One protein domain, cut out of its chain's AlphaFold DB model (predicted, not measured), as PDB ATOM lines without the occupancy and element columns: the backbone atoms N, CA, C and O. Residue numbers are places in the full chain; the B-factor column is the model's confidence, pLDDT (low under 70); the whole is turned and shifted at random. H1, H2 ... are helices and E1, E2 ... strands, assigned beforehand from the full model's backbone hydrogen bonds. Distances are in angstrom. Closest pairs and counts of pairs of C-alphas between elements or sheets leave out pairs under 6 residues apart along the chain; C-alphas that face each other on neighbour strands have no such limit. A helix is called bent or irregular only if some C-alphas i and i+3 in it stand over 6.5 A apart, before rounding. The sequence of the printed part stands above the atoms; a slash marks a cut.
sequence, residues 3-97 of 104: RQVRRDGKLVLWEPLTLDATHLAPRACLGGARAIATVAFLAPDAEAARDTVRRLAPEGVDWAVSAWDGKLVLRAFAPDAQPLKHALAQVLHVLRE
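Overview. This is residues 3 to 97 of the 104 residues of the protein "Urease accessory protein UreD" of Halomonas sp. 204 (UniProt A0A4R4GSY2). Picture a three-stranded antiparallel sheet with two helices, H1 and H2, packed side over one face, and a separate two-stranded hairpin, E1 and E2, set off from edge strand E3 on the side away from the helices, with a gap between. A long stretch, residues 17 to 34, leaves the hairpin and loops past the end of the sheet where E3 begins. The printed part has 95 residues, with two named helices and five named strands in the order E1 E2 E3 H1 E4 E5 H2; the larger sheet runs E3 E5 E4. The class is mixed, helices and strands, and the whole is compact, with a radius of gyration of the C-alphas of 14.0 A and spans of 38 by 28 by 17 A.

Arrangement. Look first at the inner strand E5, residues 71 to 78, and its neighbours, the edge strands E3, residues 35 to 42, and E4, residues 62 to 68. E3 and E5 are antiparallel at 172 degrees; find N 37 and O 76 at 2.9 A and N 72 and O 41 at 2.8 A, within hydrogen-bond range. E4 and E5 form a hairpin, also antiparallel at 172 degrees, with N 73 and O 66 at 2.8 A. On one face of this sheet is H1, residues 46 to 55, at a height over the sheet of 7.8 A. It lies over E4 and, only just, over E5, on which 3 of its C-alphas fall, and runs along the strands, at 15 degrees to E4 on the local plane. The closest C-alphas of H1 and E4 are those of Glu 47 and Ala 67, 4.9 A apart. On the same face is H2, residues 81 to 95, at a height of 9.5 A, over E3 and E5 and along the strands, at 6 degrees to E3 on the local plane; its closest C-alpha pair with E3 is Ala 35 and Ala 81, 5.2 A. This gives two layers, helices on one face of a sheet. H2 touches H1 with residues 91 to 95 alone, the closest C-alphas being those of Val 53 and Val 91, 6.1 A apart; the helices run opposite ways at a steep tilt of 42 degrees. E3, H1 and E4 form a split strand-helix-strand unit, two strands running the same way with E5 between them, and its crossover is right-handed. Every O i to N i+4 pair in H2 is within hydrogen-bond range; in H1 3 of 6 are, beside 5 of 7 O i to N i+3 pairs. Now move to the hairpin of E1, residues 3 to 7, and E2, residues 10 to 16, antiparallel at 171 degrees, with N 15 and O 3 at 2.8 A. E2 and E3 are near each other, with 7 pairs of C-alphas within 10 A, and so are E1 and E3, with 5 pairs. E1 and E2 are apart from E4, E5, H1 and H2.

Along the chain. Find C-alpha 35 at (88.484, 92.097, 108.448); from there E3 runs 23.5 A to Leu 42. E5 covers 23.3 A from Lys 71 to Ala 78, and E4 20.5 A from Asp 62 to Trp 68. E1 begins at C-alpha 3, at (82.827, 92.195, 125.228), and runs 13.8 A to Arg 7; E2 takes 17.0 A from Lys 10 to Pro 16. H1, from Ala 46 to Arg 55, is 15.6 A long and irregular, with C-alphas 48 and 51 7.4 A apart. H2, the longest helix, runs 20.6 A from Ala 81 to C-alpha 95 at (72.137, 80.176, 116.014).

Size, cuts and confidence. The two C-alphas farthest apart are those of Asp 8 and Ala 25, 39.8 A. The printed part, residues 3 to 97, has no cut. The link from E2 to E3 is long, with 18 residues, whose C-alphas lie 12 to 22 A from the mean of the C-alphas. The mean pLDDT of the printed part is 95.8, and no printed residue is under 70.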
ATOM      1  N   ARG A   3      84.114  92.894 125.199       95.50
ATOM      2  CA  ARG A   3      82.827  92.195 125.228       95.50
ATOM      3  C   ARG A   3      82.796  91.245 126.412       95.50
ATOM      4  O   ARG A   3      83.656  90.382 126.557       95.50
ATOM      5  N   GLN A   4      81.763  91.374 127.235       97.31
ATOM      6  CA  GLN A   4      81.572  90.544 128.418       97.31
ATOM      7  C   GLN A   4      80.159  89.971 128.437       97.31
ATOM      8  O   GLN A   4      79.194  90.663 128.113       97.31
ATOM      9  N   VAL A   5      80.037  88.717 128.869       95.94
ATOM     10  CA  VAL A   5      78.745  88.097 129.179       95.94
ATOM     11  C   VAL A   5      78.796  87.562 130.599       95.94
ATOM     12  O   VAL A   5      79.736  86.859 130.985       95.94
ATOM     13  N   ARG A   6      77.767  87.895 131.380       96.38
ATOM     14  CA  ARG A   6      77.563  87.383 132.734       96.38
ATOM     15  C   ARG A   6      76.269  86.582 132.804       96.38
ATOM     16  O   ARG A   6      75.276  86.969 132.195       96.38
ATOM     17  N   ARG A   7      76.281  85.495 133.573       93.69
ATOM     18  CA  ARG A   7      75.104  84.680 133.907       93.69
ATOM     19  C   ARG A   7      75.013  84.609 135.425       93.69
ATOM     20  O   ARG A   7      75.981  84.211 136.068       93.69
ATOM     21  N   ASP A   8      73.907  85.090 135.987       94.81
ATOM     22  CA  ASP A   8      73.684  85.165 137.440       94.81
ATOM     23  C   ASP A   8      74.849  85.836 138.193       94.81
ATOM     24  O   ASP A   8      75.375  85.334 139.184       94.81
ATOM     25  N   GLY A   9      75.333  86.957 137.649       96.19
ATOM     26  CA  GLY A   9      76.460  87.719 138.197       96.19
ATOM     27  C   GLY A   9      77.852  87.129 137.924       96.19
ATOM     28  O   GLY A   9      78.841  87.859 138.038       96.19
ATOM     29  N   LYS A  10      77.962  85.866 137.493       95.88
ATOM     30  CA  LYS A  10      79.239  85.202 137.176       95.88
ATOM     31  C   LYS A  10      79.694  85.529 135.755       95.88
ATOM     32  O   LYS A  10      78.895  85.470 134.825       95.88
ATOM     33  N   LEU A  11      80.974  85.859 135.580       96.88
ATOM     34  CA  LEU A  11      81.579  86.094 134.264       96.88
ATOM     35  C   LEU A  11      81.726  84.763 133.520       96.88
ATOM     36  O   LEU A  11      82.414  83.866 134.001       96.88
ATOM     37  N   VAL A  12      81.065  84.640 132.369       95.94
ATOM     38  CA  VAL A  12      81.073  83.412 131.555       95.94
ATOM     39  C   VAL A  12      81.787  83.597 130.216       95.94
ATOM     40  O   VAL A  12      82.249  82.618 129.639       95.94
ATOM     41  N   LEU A  13      81.929  84.834 129.743       96.56
ATOM     42  CA  LEU A  13      82.767  85.189 128.600       96.56
ATOM     43  C   LEU A  13      83.406  86.548 128.855       96.56
ATOM     44  O   LEU A  13      82.717  87.479 129.279       96.56
ATOM     45  N   TRP A  14      84.686  86.660 128.521       97.31
ATOM     46  CA  TRP A  14      85.386  87.927 128.397       97.31
ATOM     47  C   TRP A  14      86.256  87.893 127.145       97.31
ATOM     48  O   TRP A  14      87.120  87.030 127.029       97.31
ATOM     49  N   GLU A  15      85.997  88.813 126.218       95.56
ATOM     50  CA  GLU A  15      86.705  88.932 124.946       95.56
ATOM     51  C   GLU A  15      87.236  90.367 124.780       95.56
ATOM     52  O   GLU A  15      86.573  91.217 124.170       95.56
ATOM     53  N   PRO A  16      88.415  90.667 125.350       96.44
ATOM     54  CA  PRO A  16      89.087  91.934 125.129       96.44
ATOM     55  C   PRO A  16      89.817  91.915 123.781       96.44
ATOM     56  O   PRO A  16      90.659  91.059 123.518       96.44
ATOM     57  N   LEU A  17      89.537  92.901 122.932       94.81
ATOM     58  CA  LEU A  17      90.203  93.094 121.647       94.81
ATOM     59  C   LEU A  17      90.940  94.433 121.624       94.81
ATOM     60  O   LEU A  17      90.325  95.507 121.638       94.81
ATOM     61  N   THR A  18      92.263  94.349 121.504       95.19
ATOM     62  CA  THR A  18      93.148  95.481 121.210       95.19
ATOM     63  C   THR A  18      93.834  95.218 119.881       95.19
ATOM     64  O   THR A  18      94.316  94.114 119.646       95.19
ATOM     65  N   LEU A  19      93.843  96.217 119.005       94.38
ATOM     66  CA  LEU A  19      94.486  96.144 117.701       94.38
ATOM     67  C   LEU A  19      95.209  97.458 117.428       94.38
ATOM     68  O   LEU A  19      94.656  98.538 117.628       94.38
ATOM     69  N   ASP A  20      96.419  97.335 116.910       95.88
ATOM     70  CA  ASP A  20      97.196  98.422 116.330       95.88
ATOM     71  C   ASP A  20      97.942  97.902 115.087       95.88
ATOM     72  O   ASP A  20      97.818  96.734 114.705       95.88
ATOM     73  N   ALA A  21      98.735  98.765 114.450       96.25
ATOM     74  CA  ALA A  21      99.451  98.419 113.227       96.25
ATOM     75  C   ALA A  21     100.436  97.243 113.384       96.25
ATOM     76  O   ALA A  21     100.697  96.538 112.407       96.25
ATOM     77  N   THR A  22     100.959  96.986 114.588       97.19
ATOM     78  CA  THR A  22     101.911  95.890 114.839       97.19
ATOM     79  C   THR A  22     101.264  94.509 114.720       97.19
ATOM     80  O   THR A  22     101.944  93.524 114.433       97.19
ATOM     81  N   HIS A  23      99.937  94.439 114.840       96.62
ATOM     82  CA  HIS A  23      99.163  93.200 114.773       96.62
ATOM     83  C   HIS A  23      98.798  92.780 113.338       96.62
ATOM     84  O   HIS A  23      98.286  91.677 113.137       96.62
ATOM     85  N   LEU A  24      99.040  93.635 112.334       94.81
ATOM     86  CA  LEU A  24      98.596  93.397 110.955       94.81
ATOM     87  C   LEU A  24      99.349  92.248 110.275       94.81
ATOM     88  O   LEU A  24      98.723  91.401 109.649       94.81
ATOM     89  N   ALA A  25     100.678  92.216 110.378       96.06
ATOM     90  CA  ALA A  25     101.515  91.275 109.630       96.06
ATOM     91  C   ALA A  25     101.717  89.894 110.295       96.06
ATOM     92  O   ALA A  25     101.715  88.895 109.571       96.06
ATOM     93  N   PRO A  26     101.908  89.772 111.626       97.25
ATOM     94  CA  PRO A  26     102.214  88.481 112.242       97.25
ATOM     95  C   PRO A  26     101.095  87.454 112.052       97.25
ATOM     96  O   PRO A  26      99.927  87.738 112.321       97.25
ATOM     97  N   ARG A  27     101.458  86.221 111.673       94.19
ATOM     98  CA  ARG A  27     100.511  85.101 111.493       94.19
ATOM     99  C   ARG A  27      99.765  84.724 112.778       94.19
ATOM    100  O   ARG A  27      98.645  84.243 112.704       94.19
ATOM    101  N   ALA A  28     100.378  84.933 113.943       94.00
ATOM    102  CA  ALA A  28      99.727  84.716 115.238       94.00
ATOM    103  C   ALA A  28      98.683  85.801 115.584       94.00
ATOM    104  O   ALA A  28      97.921  85.626 116.530       94.00
ATOM    105  N   CYS A  29      98.665  86.910 114.836       95.56
ATOM    106  CA  CYS A  29      97.714  88.010 114.966       95.56
ATOM    107  C   CYS A  29      96.744  87.997 113.771       95.56
ATOM    108  O   CYS A  29      95.993  87.039 113.618       95.56
ATOM    109  N   LEU A  30      96.741  89.038 112.925       95.88
ATOM    110  CA  LEU A  30      95.839  89.125 111.770       95.88
ATOM    111  C   LEU A  30      96.380  88.433 110.511       95.88
ATOM    112  O   LEU A  30      95.604  88.174 109.598       95.88
ATOM    113  N   GLY A  31      97.686  88.159 110.418       96.19
ATOM    114  CA  GLY A  31      98.272  87.463 109.264       96.19
ATOM    115  C   GLY A  31      98.005  88.128 107.905       96.19
ATOM    116  O   GLY A  31      97.932  87.440 106.893       96.19
ATOM    117  N   GLY A  32      97.828  89.451 107.874       95.75
ATOM    118  CA  GLY A  32      97.484  90.229 106.682       95.75
ATOM    119  C   GLY A  32      95.982  90.431 106.446       95.75
ATOM    120  O   GLY A  32      95.615  91.191 105.547       95.75
ATOM    121  N   ALA A  33      95.109  89.813 107.246       96.50
ATOM    122  CA  ALA A  33      93.669  90.038 107.171       96.50
ATOM    123  C   ALA A  33      93.304  91.495 107.489       96.50
ATOM    124  O   ALA A  33      93.904  92.141 108.352       96.50
ATOM    125  N   ARG A  34      92.279  92.009 106.802       94.75
ATOM    126  CA  ARG A  34      91.764  93.379 106.993       94.75
ATOM    127  C   ARG A  34      90.381  93.410 107.626       94.75
ATOM    128  O   ARG A  34      89.912  94.477 108.014       94.75
ATOM    129  N   ALA A  35      89.735  92.256 107.739       96.00
ATOM    130  CA  ALA A  35      88.484  92.097 108.448       96.00
ATOM    131  C   ALA A  35      88.585  90.910 109.412       96.00
ATOM    132  O   ALA A  35      89.076  89.841 109.055       96.00
ATOM    133  N   ILE A  36      88.110  91.122 110.638       96.06
ATOM    134  CA  ILE A  36      88.031  90.121 111.701       96.06
ATOM    135  C   ILE A  36      86.601  90.092 112.232       96.06
ATOM    136  O   ILE A  36      85.959  91.134 112.378       96.06
ATOM    137  N   ALA A  37      86.112  88.899 112.545       95.88
ATOM    138  CA  ALA A  37      84.855  88.711 113.245       95.88
ATOM    139  C   ALA A  37      85.027  87.761 114.426       95.88
ATOM    140  O   ALA A  37      85.827  86.822 114.401       95.88
ATOM    141  N   THR A  38      84.258  88.000 115.483       96.50
ATOM    142  CA  THR A  38      84.114  87.067 116.600       96.50
ATOM    143  C   THR A  38      82.644  86.976 116.964       96.50
ATOM    144  O   THR A  38      81.999  87.996 117.193       96.50
ATOM    145  N   VAL A  39      82.116  85.754 116.986       96.50
ATOM    146  CA  VAL A  39      80.760  85.458 117.453       96.50
ATOM    147  C   VAL A  39      80.888  84.544 118.652       96.50
ATOM    148  O   VAL A  39      81.526  83.499 118.565       96.50
ATOM    149  N   ALA A  40      80.258  84.932 119.753       97.00
ATOM    150  CA  ALA A  40      80.082  84.074 120.906       97.00
ATOM    151  C   ALA A  40      78.587  83.844 121.126       97.00
ATOM    152  O   ALA A  40      77.821  84.795 121.279       97.00
ATOM    153  N   PHE A  41      78.185  82.578 121.135       96.81
ATOM    154  CA  PHE A  41      76.824  82.141 121.415       96.81
ATOM    155  C   PHE A  41      76.817  81.320 122.697       96.81
ATOM    156  O   PHE A  41      77.569  80.357 122.817       96.81
ATOM    157  N   LEU A  42      76.011  81.743 123.671       96.06
ATOM    158  CA  LEU A  42      75.961  81.141 124.999       96.06
ATOM    159  C   LEU A  42      74.548  80.632 125.270       96.06
ATOM    160  O   LEU A  42      73.646  81.422 125.549       96.06
ATOM    161  N   ALA A  43      74.385  79.316 125.245       94.44
ATOM    162  CA  ALA A  43      73.125  78.609 125.450       94.44
ATOM    163  C   ALA A  43      73.405  77.246 126.107       94.44
ATOM    164  O   ALA A  43      74.528  76.757 125.985       94.44
ATOM    165  N   PRO A  44      72.441  76.630 126.818       93.56
ATOM    166  CA  PRO A  44      72.639  75.321 127.450       93.56
ATOM    167  C   PRO A  44      73.156  74.212 126.513       93.56
ATOM    168  O   PRO A  44      73.789  73.279 126.990       93.56
ATOM    169  N   ASP A  45      72.911  74.325 125.208       94.12
ATOM    170  CA  ASP A  45      73.222  73.339 124.169       94.12
ATOM    171  C   ASP A  45      73.991  73.940 122.974       94.12
ATOM    172  O   ASP A  45      73.947  73.414 121.860       94.12
ATOM    173  N   ALA A  46      74.723  75.040 123.188       97.06
ATOM    174  CA  ALA A  46      75.421  75.770 122.124       97.06
ATOM    175  C   ALA A  46      76.342  74.885 121.256       97.06
ATOM    176  O   ALA A  46      76.508  75.128 120.057       97.06
ATOM    177  N   GLU A  47      76.928  73.840 121.839       98.25
ATOM    178  CA  GLU A  47      77.787  72.863 121.174       98.25
ATOM    179  C   GLU A  47      77.094  72.111 120.033       98.25
ATOM    180  O   GLU A  47      77.764  71.739 119.064       98.25
ATOM    181  N   ALA A  48      75.769  71.937 120.093       97.75
ATOM    182  CA  ALA A  48      74.998  71.236 119.067       97.75
ATOM    183  C   ALA A  48      75.084  71.926 117.693       97.75
ATOM    184  O   ALA A  48      75.075  71.267 116.651       97.75
ATOM    185  N   ALA A  49      75.249  73.252 117.669       97.50
ATOM    186  CA  ALA A  49      75.371  74.019 116.433       97.50
ATOM    187  C   ALA A  49      76.780  73.968 115.809       97.50
ATOM    188  O   ALA A  49      76.948  74.403 114.665       97.50
ATOM    189  N   ARG A  50      77.799  73.438 116.511       98.00
ATOM    190  CA  ARG A  50      79.221  73.533 116.117       98.00
ATOM    191  C   ARG A  50      79.463  73.071 114.686       98.00
ATOM    192  O   ARG A  50      80.019  73.817 113.883       98.00
ATOM    193  N   ASP A  51      79.062  71.848 114.361       98.19
ATOM    194  CA  ASP A  51      79.396  71.252 113.065       98.19
ATOM    195  C   ASP A  51      78.614  71.904 111.921       98.19
ATOM    196  O   ASP A  51      79.139  72.044 110.817       98.19
ATOM    197  N   THR A  52      77.396  72.381 112.189       97.88
ATOM    198  CA  THR A  52      76.623  73.179 111.232       97.88
ATOM    199  C   THR A  52      77.312  74.509 110.946       97.88
ATOM    200  O   THR A  52      77.541  74.826 109.783       97.88
ATOM    201  N   VAL A  53      77.735  75.243 111.978       98.06
ATOM    202  CA  VAL A  53      78.445  76.524 111.816       98.06
ATOM    203  C   VAL A  53      79.813  76.335 111.147       98.06
ATOM    204  O   VAL A  53      80.221  77.171 110.343       98.06
ATOM    205  N   ARG A  54      80.524  75.225 111.398       97.75
ATOM    206  CA  ARG A  54      81.787  74.910 110.696       97.75
ATOM    207  C   ARG A  54      81.605  74.740 109.191       97.75
ATOM    208  O   ARG A  54      82.489  75.133 108.441       97.75
ATOM    209  N   ARG A  55      80.478  74.175 108.753       97.19
ATOM    210  CA  ARG A  55      80.174  73.975 107.326       97.19
ATOM    211  C   ARG A  55      79.784  75.260 106.591       97.19
ATOM    212  O   ARG A  55      79.756  75.246 105.369       97.19
ATOM    213  N   LEU A  56      79.505  76.350 107.309       96.62
ATOM    214  CA  LEU A  56      79.200  77.659 106.721       96.62
ATOM    215  C   LEU A  56      80.450  78.472 106.347       96.62
ATOM    216  O   LEU A  56      80.312  79.616 105.923       96.62
ATOM    217  N   ALA A  57      81.655  77.920 106.528       96.19
ATOM    218  CA  ALA A  57      82.899  78.598 106.189       96.19
ATOM    219  C   ALA A  57      82.913  79.002 104.701       96.19
ATOM    220  O   ALA A  57      82.857  78.119 103.839       96.19
ATOM    221  N   PRO A  58      82.978  80.304 104.375       94.31
ATOM    222  CA  PRO A  58      83.099  80.738 102.992       94.31
ATOM    223  C   PRO A  58      84.530  80.518 102.479       94.31
ATOM    224  O   PRO A  58      85.489  80.449 103.250       94.31
ATOM    225  N   GLU A  59      84.681  80.428 101.160       93.00
ATOM    226  CA  GLU A  59      85.995  80.335 100.520       93.00
ATOM    227  C   GLU A  59      86.841  81.588 100.804       93.00
ATOM    228  O   GLU A  59      86.326  82.705 100.858       93.00
ATOM    229  N   GLY A  60      88.151  81.404 100.998       91.31
ATOM    230  CA  GLY A  60      89.090  82.510 101.216       91.31
ATOM    231  C   GLY A  60      88.996  83.183 102.591       91.31
ATOM    232  O   GLY A  60      89.611  84.229 102.795       91.31
ATOM    233  N   VAL A  61      88.251  82.599 103.534       95.44
ATOM    234  CA  VAL A  61      88.139  83.076 104.916       95.44
ATOM    235  C   VAL A  61      88.748  82.054 105.864       95.44
ATOM    236  O   VAL A  61      88.344  80.890 105.888       95.44
ATOM    237  N   ASP A  62      89.678  82.506 106.702       96.38
ATOM    238  CA  ASP A  62      90.152  81.702 107.823       96.38
ATOM    239  C   ASP A  62      89.015  81.595 108.839       96.38
ATOM    240  O   ASP A  62      88.568  82.604 109.380       96.38
ATOM    241  N   TRP A  63      88.523  80.379 109.076       97.81
ATOM    242  CA  TRP A  63      87.298  80.120 109.835       97.81
ATOM    243  C   TRP A  63      87.526  79.058 110.907       97.81
ATOM    244  O   TRP A  63      87.785  77.891 110.605       97.81
ATOM    245  N   ALA A  64      87.392  79.442 112.177       97.94
ATOM    246  CA  ALA A  64      87.579  78.541 113.306       97.94
ATOM    247  C   ALA A  64      86.380  78.594 114.253       97.94
ATOM    248  O   ALA A  64      86.014  79.657 114.747       97.94
ATOM    249  N   VAL A  65      85.799  77.427 114.545       98.56
ATOM    250  CA  VAL A  65      84.669  77.278 115.472       98.56
ATOM    251  C   VAL A  65      85.040  76.263 116.539       98.56
ATOM    252  O   VAL A  65      85.376  75.120 116.221       98.56
ATOM    253  N   SER A  66      84.940  76.671 117.796       98.31
ATOM    254  CA  SER A  66      85.102  75.808 118.965       98.31
ATOM    255  C   SER A  66      83.849  75.887 119.824       98.31
ATOM    256  O   SER A  66      83.188  76.924 119.852       98.31
ATOM    257  N   ALA A  67      83.503  74.800 120.506       98.38
ATOM    258  CA  ALA A  67      82.341  74.789 121.383       98.38
ATOM    259  C   ALA A  67      82.572  73.905 122.615       98.38
ATOM    260  O   ALA A  67      83.118  72.807 122.478       98.38
ATOM    261  N   TRP A  68      82.224  74.429 123.790       97.50
ATOM    262  CA  TRP A  68      82.398  73.807 125.106       97.50
ATOM    263  C   TRP A  68      81.610  74.574 126.179       97.50
ATOM    264  O   TRP A  68      81.428  75.785 126.062       97.50
ATOM    265  N   ASP A  69      81.227  73.896 127.263       95.44
ATOM    266  CA  ASP A  69      80.639  74.502 128.469       95.44
ATOM    267  C   ASP A  69      79.441  75.437 128.180       95.44
ATOM    268  O   ASP A  69      79.335  76.543 128.723       95.44
ATOM    269  N   GLY A  70      78.552  75.026 127.268       96.12
ATOM    270  CA  GLY A  70      77.394  75.823 126.855       96.12
ATOM    271  C   GLY A  70      77.771  77.080 126.063       96.12
ATOM    272  O   GLY A  70      77.091  78.111 126.150       96.12
ATOM    273  N   LYS A  71      78.897  77.037 125.341       97.38
ATOM    274  CA  LYS A  71      79.414  78.136 124.514       97.38
ATOM    275  C   LYS A  71      79.817  77.619 123.148       97.38
ATOM    276  O   LYS A  71      80.448  76.574 123.028       97.38
ATOM    277  N   LEU A  72      79.534  78.412 122.126       98.44
ATOM    278  CA  LEU A  72      80.106  78.292 120.793       98.44
ATOM    279  C   LEU A  72      80.817  79.601 120.469       98.44
ATOM    280  O   LEU A  72      80.210  80.672 120.523       98.44
ATOM    281  N   VAL A  73      82.099  79.514 120.127       98.31
ATOM    282  CA  VAL A  73      82.925  80.651 119.723       98.31
ATOM    283  C   VAL A  73      83.408  80.433 118.297       98.31
ATOM    284  O   VAL A  73      84.086  79.449 117.998       98.31
ATOM    285  N   LEU A  74      83.058  81.370 117.425       98.38
ATOM    286  CA  LEU A  74      83.561  81.491 116.065       98.38
ATOM    287  C   LEU A  74      84.536  82.667 116.012       98.38
ATOM    288  O   LEU A  74      84.189  83.776 116.423       98.38
ATOM    289  N   ARG A  75      85.712  82.446 115.427       97.50
ATOM    290  CA  ARG A  75      86.654  83.496 115.037       97.50
ATOM    291  C   ARG A  75      86.974  83.348 113.557       97.50
ATOM    292  O   ARG A  75      87.261  82.243 113.098       97.50
ATOM    293  N   ALA A  76      86.885  84.460 112.831       97.62
ATOM    294  CA  ALA A  76      87.105  84.475 111.395       97.62
ATOM    295  C   ALA A  76      87.938  85.676 110.940       97.62
ATOM    296  O   ALA A  76      87.800  86.767 111.502       97.62
ATOM    297  N   PHE A  77      88.753  85.472 109.906       97.06
ATOM    298  CA  PHE A  77      89.607  86.491 109.296       97.06
ATOM    299  C   PHE A  77      89.481  86.466 107.775       97.06
ATOM    300  O   PHE A  77      89.404  85.399 107.168       97.06
ATOM    301  N   ALA A  78      89.460  87.644 107.158       96.81
ATOM    302  CA  ALA A  78      89.290  87.792 105.719       96.81
ATOM    303  C   ALA A  78      90.075  88.999 105.168       96.81
ATOM    304  O   ALA A  78      90.361  89.955 105.909       96.81
ATOM    305  N   PRO A  79      90.406  89.001 103.864       95.00
ATOM    306  CA  PRO A  79      91.013  90.156 103.203       95.00
ATOM    307  C   PRO A  79      90.060  91.359 103.105       95.00
ATOM    308  O   PRO A  79      90.527  92.491 102.985       95.00
ATOM    309  N   ASP A  80      88.745  91.137 103.188       94.25
ATOM    310  CA  ASP A  80      87.699  92.157 103.151       94.25
ATOM    311  C   ASP A  80      86.473  91.781 104.013       94.25
ATOM    312  O   ASP A  80      86.316  90.666 104.508       94.25
ATOM    313  N   ALA A  81      85.595  92.756 104.262       93.62
ATOM    314  CA  ALA A  81      84.485  92.588 105.204       93.62
ATOM    315  C   ALA A  81      83.226  91.953 104.587       93.62
ATOM    316  O   ALA A  81      82.358  91.485 105.324       93.62
ATOM    317  N   GLN A  82      83.074  91.979 103.262       93.88
ATOM    318  CA  GLN A  82      81.860  91.515 102.584       93.88
ATOM    319  C   GLN A  82      81.573  90.010 102.777       93.88
ATOM    320  O   GLN A  82      80.456  89.706 103.216       93.88
ATOM    321  N   PRO A  83      82.522  89.076 102.557       91.88
ATOM    322  CA  PRO A  83      82.272  87.646 102.738       91.88
ATOM    323  C   PRO A  83      81.990  87.318 104.205       91.88
ATOM    324  O   PRO A  83      81.102  86.516 104.496       91.88
ATOM    325  N   LEU A  84      82.651  88.015 105.140       93.88
ATOM    326  CA  LEU A  84      82.349  87.888 106.566       93.88
ATOM    327  C   LEU A  84      80.916  88.314 106.878       93.88
ATOM    328  O   LEU A  84      80.202  87.569 107.538       93.88
ATOM    329  N   LYS A  85      80.454  89.472 106.395       92.62
ATOM    330  CA  LYS A  85      79.077  89.933 106.653       92.62
ATOM    331  C   LYS A  85      78.032  88.927 106.169       92.62
ATOM    332  O   LYS A  85      77.074  88.657 106.890       92.62
ATOM    333  N   HIS A  86      78.229  88.361 104.978       91.31
ATOM    334  CA  HIS A  86      77.325  87.353 104.421       91.31
ATOM    335  C   HIS A  86      77.324  86.064 105.254       91.31
ATOM    336  O   HIS A  86      76.255  85.596 105.650       91.31
ATOM    337  N   ALA A  87      78.501  85.525 105.579       93.25
ATOM    338  CA  ALA A  87      78.612  84.312 106.388       93.25
ATOM    339  C   ALA A  87      78.049  84.514 107.805       93.25
ATOM    340  O   ALA A  87      77.317  83.669 108.314       93.25
ATOM    341  N   LEU A  88      78.308  85.665 108.432       93.81
ATOM    342  CA  LEU A  88      77.785  85.982 109.761       93.81
ATOM    343  C   LEU A  88      76.257  86.065 109.787       93.81
ATOM    344  O   LEU A  88      75.653  85.617 110.758       93.81
ATOM    345  N   ALA A  89      75.615  86.577 108.735       93.12
ATOM    346  CA  ALA A  89      74.155  86.567 108.645       93.12
ATOM    347  C   ALA A  89      73.596  85.131 108.651       93.12
ATOM    348  O   ALA A  89      72.617  84.859 109.348       93.12
ATOM    349  N   GLN A  90      74.247  84.203 107.941       94.25
ATOM    350  CA  GLN A  90      73.879  82.780 107.937       94.25
ATOM    351  C   GLN A  90      74.130  82.120 109.298       94.25
ATOM    352  O   GLN A  90      73.271  81.398 109.798       94.25
ATOM    353  N   VAL A  91      75.268  82.413 109.934       96.50
ATOM    354  CA  VAL A  91      75.579  81.931 111.287       96.50
ATOM    355  C   VAL A  91      74.524  82.395 112.283       96.50
ATOM    356  O   VAL A  91      73.980  81.579 113.020       96.50
ATOM    357  N   LEU A  92      74.180  83.682 112.286       94.31
ATOM    358  CA  LEU A  92      73.164  84.223 113.188       94.31
ATOM    359  C   LEU A  92      71.769  83.657 112.903       94.31
ATOM    360  O   LEU A  92      70.998  83.479 113.840       94.31
ATOM    361  N   HIS A  93      71.443  83.361 111.643       93.88
ATOM    362  CA  HIS A  93      70.199  82.680 111.293       93.88
ATOM    363  C   HIS A  93      70.142  81.267 111.896       93.88
ATOM    364  O   HIS A  93      69.139  80.919 112.514       93.88
ATOM    365  N   VAL A  94      71.226  80.488 111.787       94.88
ATOM    366  CA  VAL A  94      71.330  79.149 112.397       94.88
ATOM    367  C   VAL A  94      71.241  79.223 113.920       94.88
ATOM    368  O   VAL A  94      70.421  78.537 114.518       94.88
ATOM    369  N   LEU A  95      72.050  80.077 114.551       95.12
ATOM    370  CA  LEU A  95      72.137  80.176 116.014       95.12
ATOM    371  C   LEU A  95      70.868  80.734 116.668       95.12
ATOM    372  O   LEU A  95      70.693  80.616 117.875       95.12
ATOM    373  N   ARG A  96      70.002  81.382 115.887       92.00
ATOM    374  CA  ARG A  96      68.725  81.927 116.359       92.00
ATOM    375  C   ARG A  96      67.533  81.141 115.834       92.00
ATOM    376  O   ARG A  96      66.425  81.665 115.872       92.00
ATOM    377  N   GLU A  97      67.766  79.937 115.312       91.75
ATOM    378  CA  GLU A  97      66.714  79.023 114.856       91.75
ATOM    379  C   GLU A  97      65.753  79.687 113.854       91.75
ATOM    380  O   GLU A  97      64.538  79.515 113.886       91.75
TER     381      GLU A  97